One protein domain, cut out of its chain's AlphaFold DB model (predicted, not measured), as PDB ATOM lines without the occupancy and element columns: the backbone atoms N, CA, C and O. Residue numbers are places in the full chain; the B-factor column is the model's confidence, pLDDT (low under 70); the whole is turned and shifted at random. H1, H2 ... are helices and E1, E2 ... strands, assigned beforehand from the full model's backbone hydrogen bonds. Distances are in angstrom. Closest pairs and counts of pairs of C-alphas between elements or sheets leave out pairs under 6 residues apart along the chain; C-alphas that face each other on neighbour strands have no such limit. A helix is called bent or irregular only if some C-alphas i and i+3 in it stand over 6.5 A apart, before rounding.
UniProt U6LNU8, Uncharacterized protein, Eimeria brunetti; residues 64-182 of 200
ATOM      1  N   VAL A  64     162.460 141.875 126.066       60.34
ATOM      2  CA  VAL A  64     162.768 140.448 125.878       60.34
ATOM      3  C   VAL A  64     163.627 139.918 127.030       60.34
ATOM      4  O   VAL A  64     163.388 138.812 127.510       60.34
ATOM      5  N   GLY A  65     164.577 140.716 127.533       63.53
ATOM      6  CA  GLY A  65     165.389 140.356 128.699       63.53
ATOM      7  C   GLY A  65     164.563 140.175 129.977       63.53
ATOM      8  O   GLY A  65     164.739 139.186 130.686       63.53
ATOM      9  N   ALA A  66     163.623 141.085 130.250       69.94
ATOM     10  CA  ALA A  66     162.730 140.979 131.405       69.94
ATOM     11  C   ALA A  66     161.768 139.782 131.295       69.94
ATOM     12  O   ALA A  66     161.594 139.047 132.268       69.94
ATOM     13  N   ALA A  67     161.196 139.543 130.111       68.06
ATOM     14  CA  ALA A  67     160.337 138.388 129.852       68.06
ATOM     15  C   ALA A  67     161.097 137.063 130.013       68.06
ATOM     16  O   ALA A  67     160.584 136.134 130.635       68.06
ATOM     17  N   LEU A  68     162.340 136.987 129.523       68.62
ATOM     18  CA  LEU A  68     163.199 135.817 129.704       68.62
ATOM     19  C   LEU A  68     163.517 135.573 131.184       68.62
ATOM     20  O   LEU A  68     163.422 134.440 131.643       68.62
ATOM     21  N   LEU A  69     163.868 136.614 131.947       74.06
ATOM     22  CA  LEU A  69     164.157 136.477 133.379       74.06
ATOM     23  C   LEU A  69     162.922 136.038 134.177       74.06
ATOM     24  O   LEU A  69     163.036 135.155 135.024       74.06
ATOM     25  N   MET A  70     161.744 136.597 133.878       73.31
ATOM     26  CA  MET A  70     160.483 136.151 134.481       73.31
ATOM     27  C   MET A  70     160.167 134.700 134.116       73.31
ATOM     28  O   MET A  70     159.836 133.904 134.991       73.31
ATOM     29  N   ALA A  71     160.334 134.324 132.848       72.44
ATOM     30  CA  ALA A  71     160.125 132.957 132.402       72.44
ATOM     31  C   ALA A  71     161.080 131.971 133.090       72.44
ATOM     32  O   ALA A  71     160.636 130.922 133.546       72.44
ATOM     33  N   ILE A  72     162.365 132.317 133.239       77.31
ATOM     34  CA  ILE A  72     163.327 131.510 134.006       77.31
ATOM     35  C   ILE A  72     162.892 131.405 135.474       77.31
ATOM     36  O   ILE A  72     162.983 130.328 136.058       77.31
ATOM     37  N   GLY A  73     162.391 132.487 136.074       77.12
ATOM     38  CA  GLY A  73     161.859 132.461 137.438       77.12
ATOM     39  C   GLY A  73     160.658 131.523 137.600       77.12
ATOM     40  O   GLY A  73     160.558 130.822 138.604       77.12
ATOM     41  N   PHE A  74     159.771 131.474 136.604       76.94
ATOM     42  CA  PHE A  74     158.545 130.675 136.645       76.94
ATOM     43  C   PHE A  74     158.723 129.208 136.244       76.94
ATOM     44  O   PHE A  74     158.119 128.331 136.858       76.94
ATOM     45  N   PHE A  75     159.541 128.934 135.229       77.56
ATOM     46  CA  PHE A  75     159.650 127.617 134.588       77.56
ATOM     47  C   PHE A  75     161.075 127.035 134.653       77.56
ATOM     48  O   PHE A  75     161.343 125.937 134.159       77.56
ATOM     49  N   GLY A  76     162.012 127.746 135.282       77.12
ATOM     50  CA  GLY A  76     163.389 127.304 135.467       77.12
ATOM     51  C   GLY A  76     164.204 127.283 134.172       77.12
ATOM     52  O   GLY A  76     163.957 128.018 133.219       77.12
ATOM     53  N   LEU A  77     165.211 126.408 134.128       77.75
ATOM     54  CA  LEU A  77     166.133 126.297 132.991       77.75
ATOM     55  C   LEU A  77     165.483 125.706 131.726       77.75
ATOM     56  O   LEU A  77     166.105 125.732 130.672       77.75
ATOM     57  N   GLN A  78     164.251 125.187 131.802       72.44
ATOM     58  CA  GLN A  78     163.552 124.573 130.659       72.44
ATOM     59  C   GLN A  78     163.197 125.582 129.556       72.44
ATOM     60  O   GLN A  78     162.987 125.201 128.408       72.44
ATOM     61  N   VAL A  79     163.187 126.870 129.899       73.25
ATOM     62  CA  VAL A  79     162.965 127.991 128.975       73.25
ATOM     63  C   VAL A  79     164.217 128.290 128.140       73.25
ATOM     64  O   VAL A  79     164.131 128.897 127.075       73.25
ATOM     65  N   LEU A  80     165.401 127.865 128.597       66.75
ATOM     66  CA  LEU A  80     166.657 128.102 127.889       66.75
ATOM     67  C   LEU A  80     166.700 127.237 126.622       66.75
ATOM     68  O   LEU A  80     166.885 126.025 126.687       66.75
ATOM     69  N   GLY A  81     166.513 127.875 125.466       68.06
ATOM     70  CA  GLY A  81     166.420 127.214 124.159       68.06
ATOM     71  C   GLY A  81     165.001 127.146 123.590       68.06
ATOM     72  O   GLY A  81     164.838 126.771 122.433       68.06
ATOM     73  N   ALA A  82     163.987 127.552 124.359       79.00
ATOM     74  CA  ALA A  82     162.638 127.759 123.849       79.00
ATOM     75  C   ALA A  82     162.531 129.141 123.182       79.00
ATOM     76  O   ALA A  82     163.115 130.124 123.648       79.00
ATOM     77  N   LYS A  83     161.777 129.231 122.083       82.12
ATOM     78  CA  LYS A  83     161.508 130.515 121.421       82.12
ATOM     79  C   LYS A  83     160.687 131.404 122.355       82.12
ATOM     80  O   LYS A  83     159.696 130.942 122.905       82.12
ATOM     81  N   ILE A  84     161.051 132.674 122.520       83.00
ATOM     82  CA  ILE A  84     160.231 133.622 123.287       83.00
ATOM     83  C   ILE A  84     159.298 134.347 122.326       83.00
ATOM     84  O   ILE A  84     159.746 134.998 121.382       83.00
ATOM     85  N   VAL A  85     158.001 134.246 122.588       83.81
ATOM     86  CA  VAL A  85     156.942 134.939 121.863       83.81
ATOM     87  C   VAL A  85     156.308 135.932 122.827       83.81
ATOM     88  O   VAL A  85     155.528 135.558 123.701       83.81
ATOM     89  N   GLN A  86     156.671 137.206 122.691       82.81
ATOM     90  CA  GLN A  86     156.054 138.287 123.454       82.81
ATOM     91  C   GLN A  86     154.891 138.866 122.652       82.81
ATOM     92  O   GLN A  86     155.059 139.255 121.495       82.81
ATOM     93  N   THR A  87     153.705 138.895 123.247       84.25
ATOM     94  CA  THR A  87     152.503 139.357 122.556       84.25
ATOM     95  C   THR A  87     151.447 139.858 123.535       84.25
ATOM     96  O   THR A  87     151.509 139.591 124.735       84.25
ATOM     97  N   GLU A  88     150.469 140.600 123.030       83.69
ATOM     98  CA  GLU A  88     149.340 141.054 123.834       83.69
ATOM     99  C   GLU A  88     148.400 139.878 124.126       83.69
ATOM    100  O   GLU A  88     148.157 139.019 123.274       83.69
ATOM    101  N   SER A  89     147.796 139.862 125.318       77.56
ATOM    102  CA  SER A  89     146.884 138.780 125.717       77.56
ATOM    103  C   SER A  89     145.695 138.610 124.757       77.56
ATOM    104  O   SER A  89     145.153 137.510 124.676       77.56
ATOM    105  N   GLY A  90     145.286 139.667 124.043       79.19
ATOM    106  CA  GLY A  90     144.167 139.637 123.098       79.19
ATOM    107  C   GLY A  90     144.457 138.885 121.795       79.19
ATOM    108  O   GLY A  90     143.527 138.363 121.193       79.19
ATOM    109  N   VAL A  91     145.724 138.774 121.383       85.25
ATOM    110  CA  VAL A  91     146.144 138.102 120.132       85.25
ATOM    111  C   VAL A  91     147.019 136.869 120.378       85.25
ATOM    112  O   VAL A  91     147.492 136.227 119.440       85.25
ATOM    113  N   ALA A  92     147.211 136.504 121.647       84.00
ATOM    114  CA  ALA A  92     148.007 135.357 122.059       84.00
ATOM    115  C   ALA A  92     147.562 134.042 121.398       84.00
ATOM    116  O   ALA A  92     148.405 133.263 120.963       84.00
ATOM    117  N   HIS A  93     146.253 133.826 121.250       86.88
ATOM    118  CA  HIS A  93     145.698 132.627 120.617       86.88
ATOM    119  C   HIS A  93     146.141 132.474 119.154       86.88
ATOM    120  O   HIS A  93     146.549 131.388 118.746       86.88
ATOM    121  N   THR A  94     146.152 133.567 118.387       88.94
ATOM    122  CA  THR A  94     146.631 133.581 116.999       88.94
ATOM    123  C   THR A  94     148.122 133.286 116.928       88.94
ATOM    124  O   THR A  94     148.558 132.529 116.069       88.94
ATOM    125  N   LYS A  95     148.916 133.830 117.860       89.06
ATOM    126  CA  LYS A  95     150.360 133.565 117.909       89.06
ATOM    127  C   LYS A  95     150.688 132.125 118.272       89.06
ATOM    128  O   LYS A  95     151.550 131.531 117.638       89.06
ATOM    129  N   VAL A  96     149.967 131.528 119.214       88.38
ATOM    130  CA  VAL A  96     150.102 130.091 119.496       88.38
ATOM    131  C   VAL A  96     149.703 129.276 118.259       88.38
ATOM    132  O   VAL A  96     150.429 128.356 117.901       88.38
ATOM    133  N   ALA A  97     148.621 129.631 117.554       89.25
ATOM    134  CA  ALA A  97     148.213 128.945 116.322       89.25
ATOM    135  C   ALA A  97     149.264 129.042 115.197       89.25
ATOM    136  O   ALA A  97     149.530 128.049 114.519       89.25
ATOM    137  N   GLU A  98     149.898 130.206 115.023       90.50
ATOM    138  CA  GLU A  98     151.024 130.387 114.098       90.50
ATOM    139  C   GLU A  98     152.183 129.439 114.441       90.50
ATOM    140  O   GLU A  98     152.683 128.742 113.559       90.50
ATOM    141  N   GLU A  99     152.578 129.353 115.716       89.69
ATOM    142  CA  GLU A  99     153.646 128.444 116.158       89.69
ATOM    143  C   GLU A  99     153.257 126.962 116.010       89.69
ATOM    144  O   GLU A  99     154.104 126.134 115.668       89.69
ATOM    145  N   VAL A 100     151.970 126.627 116.184       89.19
ATOM    146  CA  VAL A 100     151.448 125.273 115.942       89.19
ATOM    147  C   VAL A 100     151.593 124.882 114.470       89.19
ATOM    148  O   VAL A 100     152.022 123.768 114.164       89.19
ATOM    149  N   LEU A 101     151.262 125.777 113.540       89.44
ATOM    150  CA  LEU A 101     151.413 125.507 112.108       89.44
ATOM    151  C   LEU A 101     152.875 125.575 111.648       89.44
ATOM    152  O   LEU A 101     153.253 124.872 110.710       89.44
ATOM    153  N   ALA A 102     153.708 126.363 112.331       89.00
ATOM    154  CA  ALA A 102     155.152 126.409 112.117       89.00
ATOM    155  C   ALA A 102     155.894 125.171 112.659       89.00
ATOM    156  O   ALA A 102     157.077 125.004 112.369       89.00
ATOM    157  N   GLN A 103     155.207 124.286 113.393       87.56
ATOM    158  CA  GLN A 103     155.779 123.085 114.016       87.56
ATOM    159  C   GLN A 103     156.858 123.405 115.066       87.56
ATOM    160  O   GLN A 103     157.805 122.638 115.247       87.56
ATOM    161  N   THR A 104     156.721 124.531 115.772       87.81
ATOM    162  CA  THR A 104     157.634 124.913 116.858       87.81
ATOM    163  C   THR A 104     157.373 124.036 118.081       87.81
ATOM    164  O   THR A 104     156.359 124.180 118.750       87.81
ATOM    165  N   GLU A 105     158.300 123.139 118.414       88.25
ATOM    166  CA  GLU A 105     158.093 122.147 119.481       88.25
ATOM    167  C   GLU A 105     158.019 122.757 120.888       88.25
ATOM    168  O   GLU A 105     157.319 122.230 121.750       88.25
ATOM    169  N   LYS A 106     158.755 123.843 121.155       90.44
ATOM    170  CA  LYS A 106     158.791 124.487 122.474       90.44
ATOM    171  C   LYS A 106     158.929 125.993 122.355       90.44
ATOM    172  O   LYS A 106     159.844 126.492 121.695       90.44
ATOM    173  N   PHE A 107     158.066 126.719 123.049       88.00
ATOM    174  CA  PHE A 107     158.157 128.169 123.131       88.00
ATOM    175  C   PHE A 107     157.571 128.694 124.439       88.00
ATOM    176  O   PHE A 107     156.812 128.026 125.137       88.00
ATOM    177  N   THR A 108     157.946 129.915 124.780       87.75
ATOM    178  CA  THR A 108     157.430 130.641 125.929       87.75
ATOM    179  C   THR A 108     156.618 131.812 125.433       87.75
ATOM    180  O   THR A 108     157.132 132.699 124.757       87.75
ATOM    181  N   LEU A 109     155.346 131.812 125.792       87.69
ATOM    182  CA  LEU A 109     154.425 132.896 125.543       87.69
ATOM    183  C   LEU A 109     154.470 133.856 126.733       87.69
ATOM    184  O   LEU A 109     154.123 133.480 127.851       87.69
ATOM    185  N   ALA A 110     154.891 135.091 126.498       86.25
ATOM    186  CA  ALA A 110     154.879 136.146 127.502       86.25
ATOM    187  C   ALA A 110     153.819 137.184 127.127       86.25
ATOM    188  O   ALA A 110     153.897 137.807 126.066       86.25
ATOM    189  N   THR A 111     152.840 137.371 128.009       85.75
ATOM    190  CA  THR A 111     151.814 138.410 127.895       85.75
ATOM    191  C   THR A 111     151.798 139.260 129.162       85.75
ATOM    192  O   THR A 111     152.412 138.916 130.169       85.75
ATOM    193  N   GLU A 112     151.062 140.365 129.132       82.75
ATOM    194  CA  GLU A 112     150.893 141.240 130.299       82.75
ATOM    195  C   GLU A 112     150.195 140.527 131.472       82.75
ATOM    196  O   GLU A 112     150.527 140.763 132.629       82.75
ATOM    197  N   LYS A 113     149.255 139.616 131.180       83.38
ATOM    198  CA  LYS A 113     148.409 138.951 132.187       83.38
ATOM    199  C   LYS A 113     148.959 137.615 132.670       83.38
ATOM    200  O   LYS A 113     148.617 137.163 133.760       83.38
ATOM    201  N   TYR A 114     149.750 136.946 131.841       85.25
ATOM    202  CA  TYR A 114     150.302 135.637 132.154       85.25
ATOM    203  C   TYR A 114     151.553 135.337 131.337       85.25
ATOM    204  O   TYR A 114     151.734 135.825 130.219       85.25
ATOM    205  N   SER A 115     152.385 134.460 131.884       87.81
ATOM    206  CA  SER A 115     153.452 133.777 131.160       87.81
ATOM    207  C   SER A 115     153.088 132.306 131.019       87.81
ATOM    208  O   SER A 115     152.590 131.705 131.968       87.81
ATOM    209  N   ALA A 116     153.328 131.711 129.858       88.50
ATOM    210  CA  ALA A 116     153.068 130.300 129.626       88.50
ATOM    211  C   ALA A 116     154.248 129.625 128.930       88.50
ATOM    212  O   ALA A 116     154.781 130.137 127.947       88.50
ATOM    213  N   PHE A 117     154.639 128.457 129.425       90.25
ATOM    214  CA  PHE A 117     155.532 127.557 128.715       90.25
ATOM    215  C   PHE A 117     154.698 126.559 127.920       90.25
ATOM    216  O   PHE A 117     153.837 125.874 128.472       90.25
ATOM    217  N   VAL A 118     154.940 126.512 126.616       91.19
ATOM    218  CA  VAL A 118     154.174 125.713 125.671       91.19
ATOM    219  C   VAL A 118     155.072 124.636 125.084       91.19
ATOM    220  O   VAL A 118     156.120 124.931 124.507       91.19
ATOM    221  N   GLU A 119     154.635 123.387 125.204       92.56
ATOM    222  CA  GLU A 119     155.235 122.232 124.545       92.56
ATOM    223  C   GLU A 119     154.244 121.648 123.540       92.56
ATOM    224  O   GLU A 119     153.087 121.377 123.865       92.56
ATOM    225  N   LEU A 120     154.714 121.433 122.320       91.62
ATOM    226  CA  LEU A 120     153.961 120.856 121.223       91.62
ATOM    227  C   LEU A 120     154.560 119.512 120.835       91.62
ATOM    228  O   LEU A 120     155.720 119.411 120.438       91.62
ATOM    229  N   THR A 121     153.742 118.470 120.932       92.44
ATOM    230  CA  THR A 121     154.103 117.114 120.515       92.44
ATOM    231  C   THR A 121     153.257 116.732 119.316       92.44
ATOM    232  O   THR A 121     152.036 116.703 119.410       92.44
ATOM    233  N   TYR A 122     153.893 116.425 118.190       90.75
ATOM    234  CA  TYR A 122     153.203 116.031 116.962       90.75
ATOM    235  C   TYR A 122     153.436 114.558 116.678       90.75
ATOM    236  O   TYR A 122     154.578 114.100 116.723       90.75
ATOM    237  N   GLU A 123     152.382 113.855 116.283       91.81
ATOM    238  CA  GLU A 123     152.519 112.594 115.563       91.81
ATOM    239  C   GLU A 123     153.066 112.847 114.149       91.81
ATOM    240  O   GLU A 123     152.810 113.898 113.547       91.81
ATOM    241  N   ASP A 124     153.778 111.873 113.578       89.06
ATOM    242  CA  ASP A 124     154.376 111.996 112.239       89.06
ATOM    243  C   ASP A 124     153.331 112.364 111.176       89.06
ATOM    244  O   ASP A 124     153.524 113.298 110.394       89.06
ATOM    245  N   LYS A 125     152.157 111.723 111.241       89.50
ATOM    246  CA  LYS A 125     151.018 112.008 110.358       89.50
ATOM    247  C   LYS A 125     150.531 113.456 110.454       89.50
ATOM    248  O   LYS A 125     150.122 114.028 109.448       89.50
ATOM    249  N   ALA A 126     150.580 114.065 111.641       88.75
ATOM    250  CA  ALA A 126     150.179 115.459 111.821       88.75
ATOM    251  C   ALA A 126     151.197 116.405 111.172       88.75
ATOM    252  O   ALA A 126     150.808 117.362 110.502       88.75
ATOM    253  N   ARG A 127     152.501 116.121 111.307       89.88
ATOM    254  CA  ARG A 127     153.559 116.918 110.659       89.88
ATOM    255  C   ARG A 127     153.456 116.863 109.138       89.88
ATOM    256  O   ARG A 127     153.650 117.891 108.487       89.88
ATOM    257  N   GLU A 128     153.171 115.688 108.582       91.38
ATOM    258  CA  GLU A 128     152.965 115.497 107.143       91.38
ATOM    259  C   GLU A 128     151.717 116.234 106.649       91.38
ATOM    260  O   GLU A 128     151.807 116.986 105.679       91.38
ATOM    261  N   ALA A 129     150.591 116.111 107.360       89.81
ATOM    262  CA  ALA A 129     149.358 116.821 107.025       89.81
ATOM    263  C   ALA A 129     149.553 118.347 107.013       89.81
ATOM    264  O   ALA A 129     149.170 119.009 106.052       89.81
ATOM    265  N   ILE A 130     150.226 118.905 108.027       89.38
ATOM    266  CA  ILE A 130     150.496 120.351 108.110       89.38
ATOM    267  C   ILE A 130     151.385 120.832 106.951       89.38
ATOM    268  O   ILE A 130     151.188 121.930 106.426       89.38
ATOM    269  N   LYS A 131     152.366 120.021 106.531       90.06
ATOM    270  CA  LYS A 131     153.244 120.342 105.392       90.06
ATOM    271  C   LYS A 131     152.515 120.271 104.053       90.06
ATOM    272  O   LYS A 131     152.872 121.024 103.151       90.06
ATOM    273  N   ALA A 132     151.527 119.386 103.937       92.00
ATOM    274  CA  ALA A 132     150.741 119.199 102.725       92.00
ATOM    275  C   ALA A 132     149.722 120.324 102.477       92.00
ATOM    276  O   ALA A 132     149.272 120.472 101.344       92.00
ATOM    277  N   PHE A 133     149.380 121.125 103.494       90.00
ATOM    278  CA  PHE A 133     148.437 122.229 103.327       90.00
ATOM    279  C   PHE A 133     148.955 123.296 102.358       90.00
ATOM    280  O   PHE A 133     150.076 123.807 102.488       90.00
ATOM    281  N   ASN A 134     148.084 123.697 101.436       91.75
ATOM    282  CA  ASN A 134     148.285 124.881 100.611       91.75
ATOM    283  C   ASN A 134     148.048 126.176 101.424       91.75
ATOM    284  O   ASN A 134     147.707 126.141 102.607       91.75
ATOM    285  N   GLU A 135     148.268 127.348 100.823       90.62
ATOM    286  CA  GLU A 135     148.137 128.624 101.547       90.62
ATOM    287  C   GLU A 135     146.706 128.932 102.012       90.62
ATOM    288  O   GLU A 135     146.524 129.507 103.087       90.62
ATOM    289  N   GLU A 136     145.689 128.547 101.240       90.44
ATOM    290  CA  GLU A 136     144.281 128.752 101.604       90.44
ATOM    291  C   GLU A 136     143.877 127.839 102.769       90.44
ATOM    292  O   GLU A 136     143.282 128.294 103.746       90.44
ATOM    293  N   GLU A 137     144.286 126.571 102.720       88.81
ATOM    294  CA  GLU A 137     144.089 125.589 103.783       88.81
ATOM    295  C   GLU A 137     144.820 125.998 105.059       88.81
ATOM    296  O   GLU A 137     144.253 125.902 106.145       88.81
ATOM    297  N   LYS A 138     146.049 126.521 104.952       88.94
ATOM    298  CA  LYS A 138     146.792 127.043 106.107       88.94
ATOM    299  C   LYS A 138     146.065 128.198 106.775       88.94
ATOM    300  O   LYS A 138     146.000 128.217 107.999       88.94
ATOM    301  N   LYS A 139     145.500 129.134 106.007       90.75
ATOM    302  CA  LYS A 139     144.714 130.247 106.567       90.75
ATOM    303  C   LYS A 139     143.459 129.741 107.275       90.75
ATOM    304  O   LYS A 139     143.235 130.106 108.425       90.75
ATOM    305  N   ALA A 140     142.704 128.845 106.640       91.06
ATOM    306  CA  ALA A 140     141.510 128.257 107.244       91.06
ATOM    307  C   ALA A 140     141.836 127.465 108.526       91.06
ATOM    308  O   ALA A 140     141.121 127.556 109.525       91.06
ATOM    309  N   GLN A 141     142.940 126.712 108.529       91.12
ATOM    310  CA  GLN A 141     143.394 125.986 109.715       91.12
ATOM    311  C   GLN A 141     143.910 126.922 110.804       91.12
ATOM    312  O   GLN A 141     143.669 126.658 111.976       91.12
ATOM    313  N   LEU A 142     144.570 128.023 110.448       91.25
ATOM    314  CA  LEU A 142     145.024 129.027 111.409       91.25
ATOM    315  C   LEU A 142     143.839 129.658 112.142       91.25
ATOM    316  O   LEU A 142     143.881 129.778 113.362       91.25
ATOM    317  N   GLU A 143     142.768 130.005 111.425       91.81
ATOM    318  CA  GLU A 143     141.543 130.535 112.034       91.81
ATOM    319  C   GLU A 143     140.870 129.505 112.947       91.81
ATOM    320  O   GLU A 143     140.514 129.823 114.083       91.81
ATOM    321  N   ARG A 144     140.749 128.255 112.487       93.25
ATOM    322  CA  ARG A 144     140.158 127.164 113.272       93.25
ATOM    323  C   ARG A 144     140.953 126.878 114.547       93.25
ATOM    324  O   ARG A 144     140.394 126.900 115.639       93.25
ATOM    325  N   VAL A 145     142.253 126.629 114.408       92.50
ATOM    326  CA  VAL A 145     143.154 126.337 115.530       92.50
ATOM    327  C   VAL A 145     143.241 127.545 116.462       92.50
ATOM    328  O   VAL A 145     143.238 127.382 117.679       92.50
ATOM    329  N   GLY A 146     143.238 128.763 115.915       90.12
ATOM    330  CA  GLY A 146     143.166 129.998 116.689       90.12
ATOM    331  C   GLY A 146     141.901 130.088 117.543       90.12
ATOM    332  O   GLY A 146     141.992 130.466 118.710       90.12
ATOM    333  N   ALA A 147     140.741 129.696 117.011       92.31
ATOM    334  CA  ALA A 147     139.491 129.648 117.767       92.31
ATOM    335  C   ALA A 147     139.518 128.578 118.873       92.31
ATOM    336  O   ALA A 147     139.161 128.880 120.014       92.31
ATOM    337  N   ASP A 148     140.003 127.369 118.567       91.06
ATOM    338  CA  ASP A 148     140.133 126.273 119.539       91.06
ATOM    339  C   ASP A 148     141.069 126.667 120.695       91.06
ATOM    340  O   ASP A 148     140.736 126.499 121.872       91.06
ATOM    341  N   ILE A 149     142.216 127.276 120.375       92.44
ATOM    342  CA  ILE A 149     143.176 127.777 121.365       92.44
ATOM    343  C   ILE A 149     142.597 128.953 122.150       92.44
ATOM    344  O   ILE A 149     142.815 129.040 123.354       92.44
ATOM    345  N   SER A 150     141.862 129.859 121.505       91.38
ATOM    346  CA  SER A 150     141.223 130.989 122.186       91.38
ATOM    347  C   SER A 150     140.232 130.506 123.244       91.38
ATOM    348  O   SER A 150     140.291 130.944 124.396       91.38
ATOM    349  N   GLY A 151     139.380 129.538 122.887       89.94
ATOM    350  CA  GLY A 151     138.473 128.888 123.831       89.94
ATOM    351  C   GLY A 151     139.227 128.170 124.949       89.94
ATOM    352  O   GLY A 151     138.890 128.328 126.120       89.94
ATOM    353  N   PHE A 152     140.285 127.435 124.606       91.06
ATOM    354  CA  PHE A 152     141.119 126.734 125.578       91.06
ATOM    355  C   PHE A 152     141.780 127.687 126.582       91.06
ATOM    356  O   PHE A 152     141.589 127.511 127.780       91.06
ATOM    357  N   LEU A 153     142.492 128.719 126.119       88.44
ATOM    358  CA  LEU A 153     143.175 129.689 126.981       88.44
ATOM    359  C   LEU A 153     142.190 130.481 127.847       88.44
ATOM    360  O   LEU A 153     142.484 130.748 129.008       88.44
ATOM    361  N   SER A 154     141.009 130.810 127.318       87.69
ATOM    362  CA  SER A 154     139.964 131.516 128.074       87.69
ATOM    363  C   SER A 154     139.376 130.676 129.214       87.69
ATOM    364  O   SER A 154     138.869 131.239 130.182       87.69
ATOM    365  N   ASN A 155     139.453 129.345 129.122       87.50
ATOM    366  CA  ASN A 155     138.995 128.438 130.174       87.50
ATOM    367  C   ASN A 155     140.027 128.245 131.296       87.50
ATOM    368  O   ASN A 155     139.684 127.693 132.342       87.50
ATOM    369  N   ILE A 156     141.278 128.677 131.109       86.88
ATOM    370  CA  ILE A 156     142.310 128.549 132.139       86.88
ATOM    371  C   ILE A 156     142.211 129.744 133.092       86.88
ATOM    372  O   ILE A 156     142.670 130.845 132.801       86.88
ATOM    373  N   THR A 157     141.609 129.522 134.258       83.94
ATOM    374  CA  THR A 157     141.406 130.561 135.283       83.94
ATOM    375  C   THR A 157     142.475 130.568 136.371       83.94
ATOM    376  O   THR A 157     142.548 131.508 137.156       83.94
ATOM    377  N   GLU A 158     143.298 129.523 136.444       87.44
ATOM    378  CA  GLU A 158     144.295 129.326 137.494       87.44
ATOM    379  C   GLU A 158     145.656 128.961 136.900       87.44
ATOM    380  O   GLU A 158     145.770 128.501 135.766       87.44
ATOM    381  N   SER A 159     146.719 129.176 137.677       88.94
ATOM    382  CA  SER A 159     148.060 128.761 137.263       88.94
ATOM    383  C   SER A 159     148.199 127.242 137.334       88.94
ATOM    384  O   SER A 159     147.836 126.638 138.341       88.94
ATOM    385  N   GLY A 160     148.780 126.629 136.308       89.25
ATOM    386  CA  GLY A 160     148.937 125.183 136.246       89.25
ATOM    387  C   GLY A 160     149.180 124.668 134.835       89.25
ATOM    388  O   GLY A 160     149.345 125.432 133.888       89.25
ATOM    389  N   VAL A 161     149.194 123.342 134.713       91.75
ATOM    390  CA  VAL A 161     149.424 122.646 133.446       91.75
ATOM    391  C   VAL A 161     148.089 122.207 132.864       91.75
ATOM    392  O   VAL A 161     147.338 121.487 133.516       91.75
ATOM    393  N   SER A 162     147.824 122.605 131.626       92.50
ATOM    394  CA  SER A 162     146.655 122.194 130.850       92.50
ATOM    395  C   SER A 162     147.095 121.603 129.514       92.50
ATOM    396  O   SER A 162     148.154 121.949 128.991       92.50
ATOM    397  N   THR A 163     146.291 120.708 128.949       93.69
ATOM    398  CA  THR A 163     146.579 120.056 127.665       93.69
ATOM    399  C   THR A 163     145.395 120.174 126.718       93.69
ATOM    400  O   THR A 163     144.252 120.013 127.144       93.69
ATOM    401  N   LEU A 164     145.677 120.406 125.441       93.81
ATOM    402  CA  LEU A 164     144.715 120.449 124.350       93.81
ATOM    403  C   LEU A 164     145.198 119.533 123.226       93.81
ATOM    404  O   LEU A 164     146.331 119.660 122.768       93.81
ATOM    405  N   ASP A 165     144.327 118.646 122.754       93.31
ATOM    406  CA  ASP A 165     144.615 117.806 121.595       93.31
ATOM    407  C   ASP A 165     144.020 118.446 120.334       93.31
ATOM    408  O   ASP A 165     142.818 118.696 120.241       93.31
ATOM    409  N   LEU A 166     144.874 118.694 119.347       91.44
ATOM    410  CA  LEU A 166     144.540 119.220 118.030       91.44
ATOM    411  C   LEU A 166     144.637 118.090 117.003       91.44
ATOM    412  O   LEU A 166     145.531 117.248 117.065       91.44
ATOM    413  N   THR A 167     143.720 118.058 116.039       90.81
ATOM    414  CA  THR A 167     143.699 117.019 114.997       90.81
ATOM    415  C   THR A 167     143.963 117.638 113.631       90.81
ATOM    416  O   THR A 167     143.270 118.569 113.227       90.81
ATOM    417  N   PHE A 168     144.936 117.083 112.908       89.94
ATOM    418  CA  PHE A 168     145.334 117.501 111.567       89.94
ATOM    419  C   PHE A 168     145.260 116.302 110.618       89.94
ATOM    420  O   PHE A 168     146.129 115.428 110.629       89.94
ATOM    421  N   GLY A 169     144.203 116.244 109.802       86.62
ATOM    422  CA  GLY A 169     143.934 115.081 108.953       86.62
ATOM    423  C   GLY A 169     143.733 113.818 109.795       86.62
ATOM    424  O   GLY A 169     142.823 113.764 110.618       86.62
ATOM    425  N   GLU A 170     144.597 112.819 109.604       86.50
ATOM    426  CA  GLU A 170     144.606 111.580 110.399       86.50
ATOM    427  C   GLU A 170     145.534 111.624 111.624       86.50
ATOM    428  O   GLU A 170     145.549 110.673 112.405       86.50
ATOM    429  N   GLY A 171     146.350 112.670 111.768       87.94
ATOM    430  CA  GLY A 171     147.330 112.789 112.844       87.94
ATOM    431  C   GLY A 171     146.871 113.704 113.972       87.94
ATOM    432  O   GLY A 171     146.038 114.593 113.777       87.94
ATOM    433  N   LYS A 172     147.461 113.521 115.153       91.19
ATOM    434  CA  LYS A 172     147.221 114.373 116.323       91.19
ATOM    435  C   LYS A 172     148.448 115.195 116.706       91.19
ATOM    436  O   LYS A 172     149.591 114.770 116.538       91.19
ATOM    437  N   ALA A 173     148.194 116.379 117.244       92.06
ATOM    438  CA  ALA A 173     149.179 117.213 117.905       92.06
ATOM    439  C   ALA A 173     148.672 117.560 119.304       92.06
ATOM    440  O   ALA A 173     147.548 118.025 119.456       92.06
ATOM    441  N   GLN A 174     149.491 117.344 120.322       94.19
ATOM    442  CA  GLN A 174     149.176 117.695 121.695       94.19
ATOM    443  C   GLN A 174     149.887 118.992 122.072       94.19
ATOM    444  O   GLN A 174     151.113 119.087 122.005       94.19
ATOM    445  N   LEU A 175     149.099 119.976 122.486       93.56
ATOM    446  CA  LEU A 175     149.529 121.252 123.036       93.56
ATOM    447  C   LEU A 175     149.473 121.154 124.563       93.56
ATOM    448  O   LEU A 175     148.394 121.074 125.145       93.56
ATOM    449  N   ARG A 176     150.626 121.180 125.225       94.00
ATOM    450  CA  ARG A 176     150.738 121.254 126.684       94.00
ATOM    451  C   ARG A 176     151.154 122.663 127.081       94.00
ATOM    452  O   ARG A 176     152.169 123.162 126.610       94.00
ATOM    453  N   VAL A 177     150.388 123.290 127.963       92.50
ATOM    454  CA  VAL A 177     150.590 124.671 128.409       92.50
ATOM    455  C   VAL A 177     150.744 124.687 129.926       92.50
ATOM    456  O   VAL A 177     149.789 124.385 130.634       92.50
ATOM    457  N   ASP A 178     151.930 125.028 130.433       91.81
ATOM    458  CA  ASP A 178     152.141 125.399 131.842       91.81
ATOM    459  C   ASP A 178     151.990 126.916 131.954       91.81
ATOM    460  O   ASP A 178     152.839 127.664 131.471       91.81
ATOM    461  N   MET A 179     150.881 127.377 132.525       91.44
ATOM    462  CA  MET A 179     150.537 128.791 132.618       91.44
ATOM    463  C   MET A 179     150.746 129.319 134.036       91.44
ATOM    464  O   MET A 179     150.311 128.721 135.022       91.44
ATOM    465  N   ARG A 180     151.363 130.496 134.137       89.12
ATOM    466  CA  ARG A 180     151.533 131.273 135.366       89.12
ATOM    467  C   ARG A 180     150.895 132.634 135.173       89.12
ATOM    468  O   ARG A 180     151.342 133.430 134.350       89.12
ATOM    469  N   LEU A 181     149.831 132.882 135.927       85.31
ATOM    470  CA  LEU A 181     149.157 134.173 135.938       85.31
ATOM    471  C   LEU A 181     150.073 135.198 136.603       85.31
ATOM    472  O   LEU A 181     150.552 134.984 137.721       85.31
ATOM    473  N   THR A 182     150.300 136.315 135.925       76.94
ATOM    474  CA  THR A 182     150.993 137.459 136.501       76.94
ATOM    475  C   THR A 182     149.988 138.125 137.433       76.94
ATOM    476  O   THR A 182     149.107 138.855 136.986       76.94
TER     477      THR A 182
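What this domain is: This is residues 64 to 182 of the 200 residues of an uncharacterized protein of Eimeria brunetti (UniProt U6LNU8). A twisted sheet of five strands is covered on one face by two crossing helices, H2 and the long H4, while the kinked H1 packs over E1, E2 and E3 on the other face. H3 stands up at one end of E5. The printed part has 119 residues, with named elements in the order H1 E1 H2 E2 E3 H3 H4 E4 E5; the mixed sheet runs E1 E2 E3 E5 E4. The class is mixed, helices and strands; the whole is compact, with a radius of gyration of the C-alphas of 13.9 A and spans of 38 by 25 by 22 A.

Where its parts are: H1, residues 64 to 79, begins at C-alpha 64 (162.768, 140.448, 125.878); it is irregular, with C-alphas 74 and 77 9.5 A apart. E1 is residues 83 to 86, H2 92 to 101, E2 106 to 110, E3 114 to 122 (25.0 A) and H3 124 to 132. H4, residues 135 to 154, measures 27.9 A, E4, 160 to 168, 26.1 A, and E5, 171 to 181, 31.5 A, ending at C-alpha 181 (149.157, 134.173, 135.938).

How they stand to each other: E1 and E2 are parallel, with N 85 and O 108 2.8 A apart; with H2 they form a strand-helix-strand unit, two parallel neighbours joined through a helix, its crossover right-handed. Antiparallel are the hairpin E2 and E3 (N 109 and O 116, 2.8 A), E3 and E5 (N 117 and O 178, 2.8 A) and the hairpin E4 and E5 (N 164 and O 175, 2.8 A). E3, H3 H4, E4 form a split unit, with E5 between its strands and a left-handed crossover. H2 and H4 touch at a steep tilt of 46 degrees, opposite ways, closest at the C-alphas of Thr 94 and Gly 146, 5.0 A. H1 is on the opposite face from both, at a height of 8.8 A over the sheet. H3 stands up from the sheet over E5, with the C-alphas of Ala 126 and Gly 171 closest, 4.0 A. Every O i to N i+4 pair is within hydrogen-bond range in H2, H3 and H4, and 9 of 12 in H1.

The domain as a whole: The C-alphas farthest apart, of Ala 66 and Glu 170, are 40.4 A apart. The printed part has no cut, and its links between named elements are tight. Mean pLDDT of the printed part is 86.3; residues 64 to 68 and 80 to 81 are under 70.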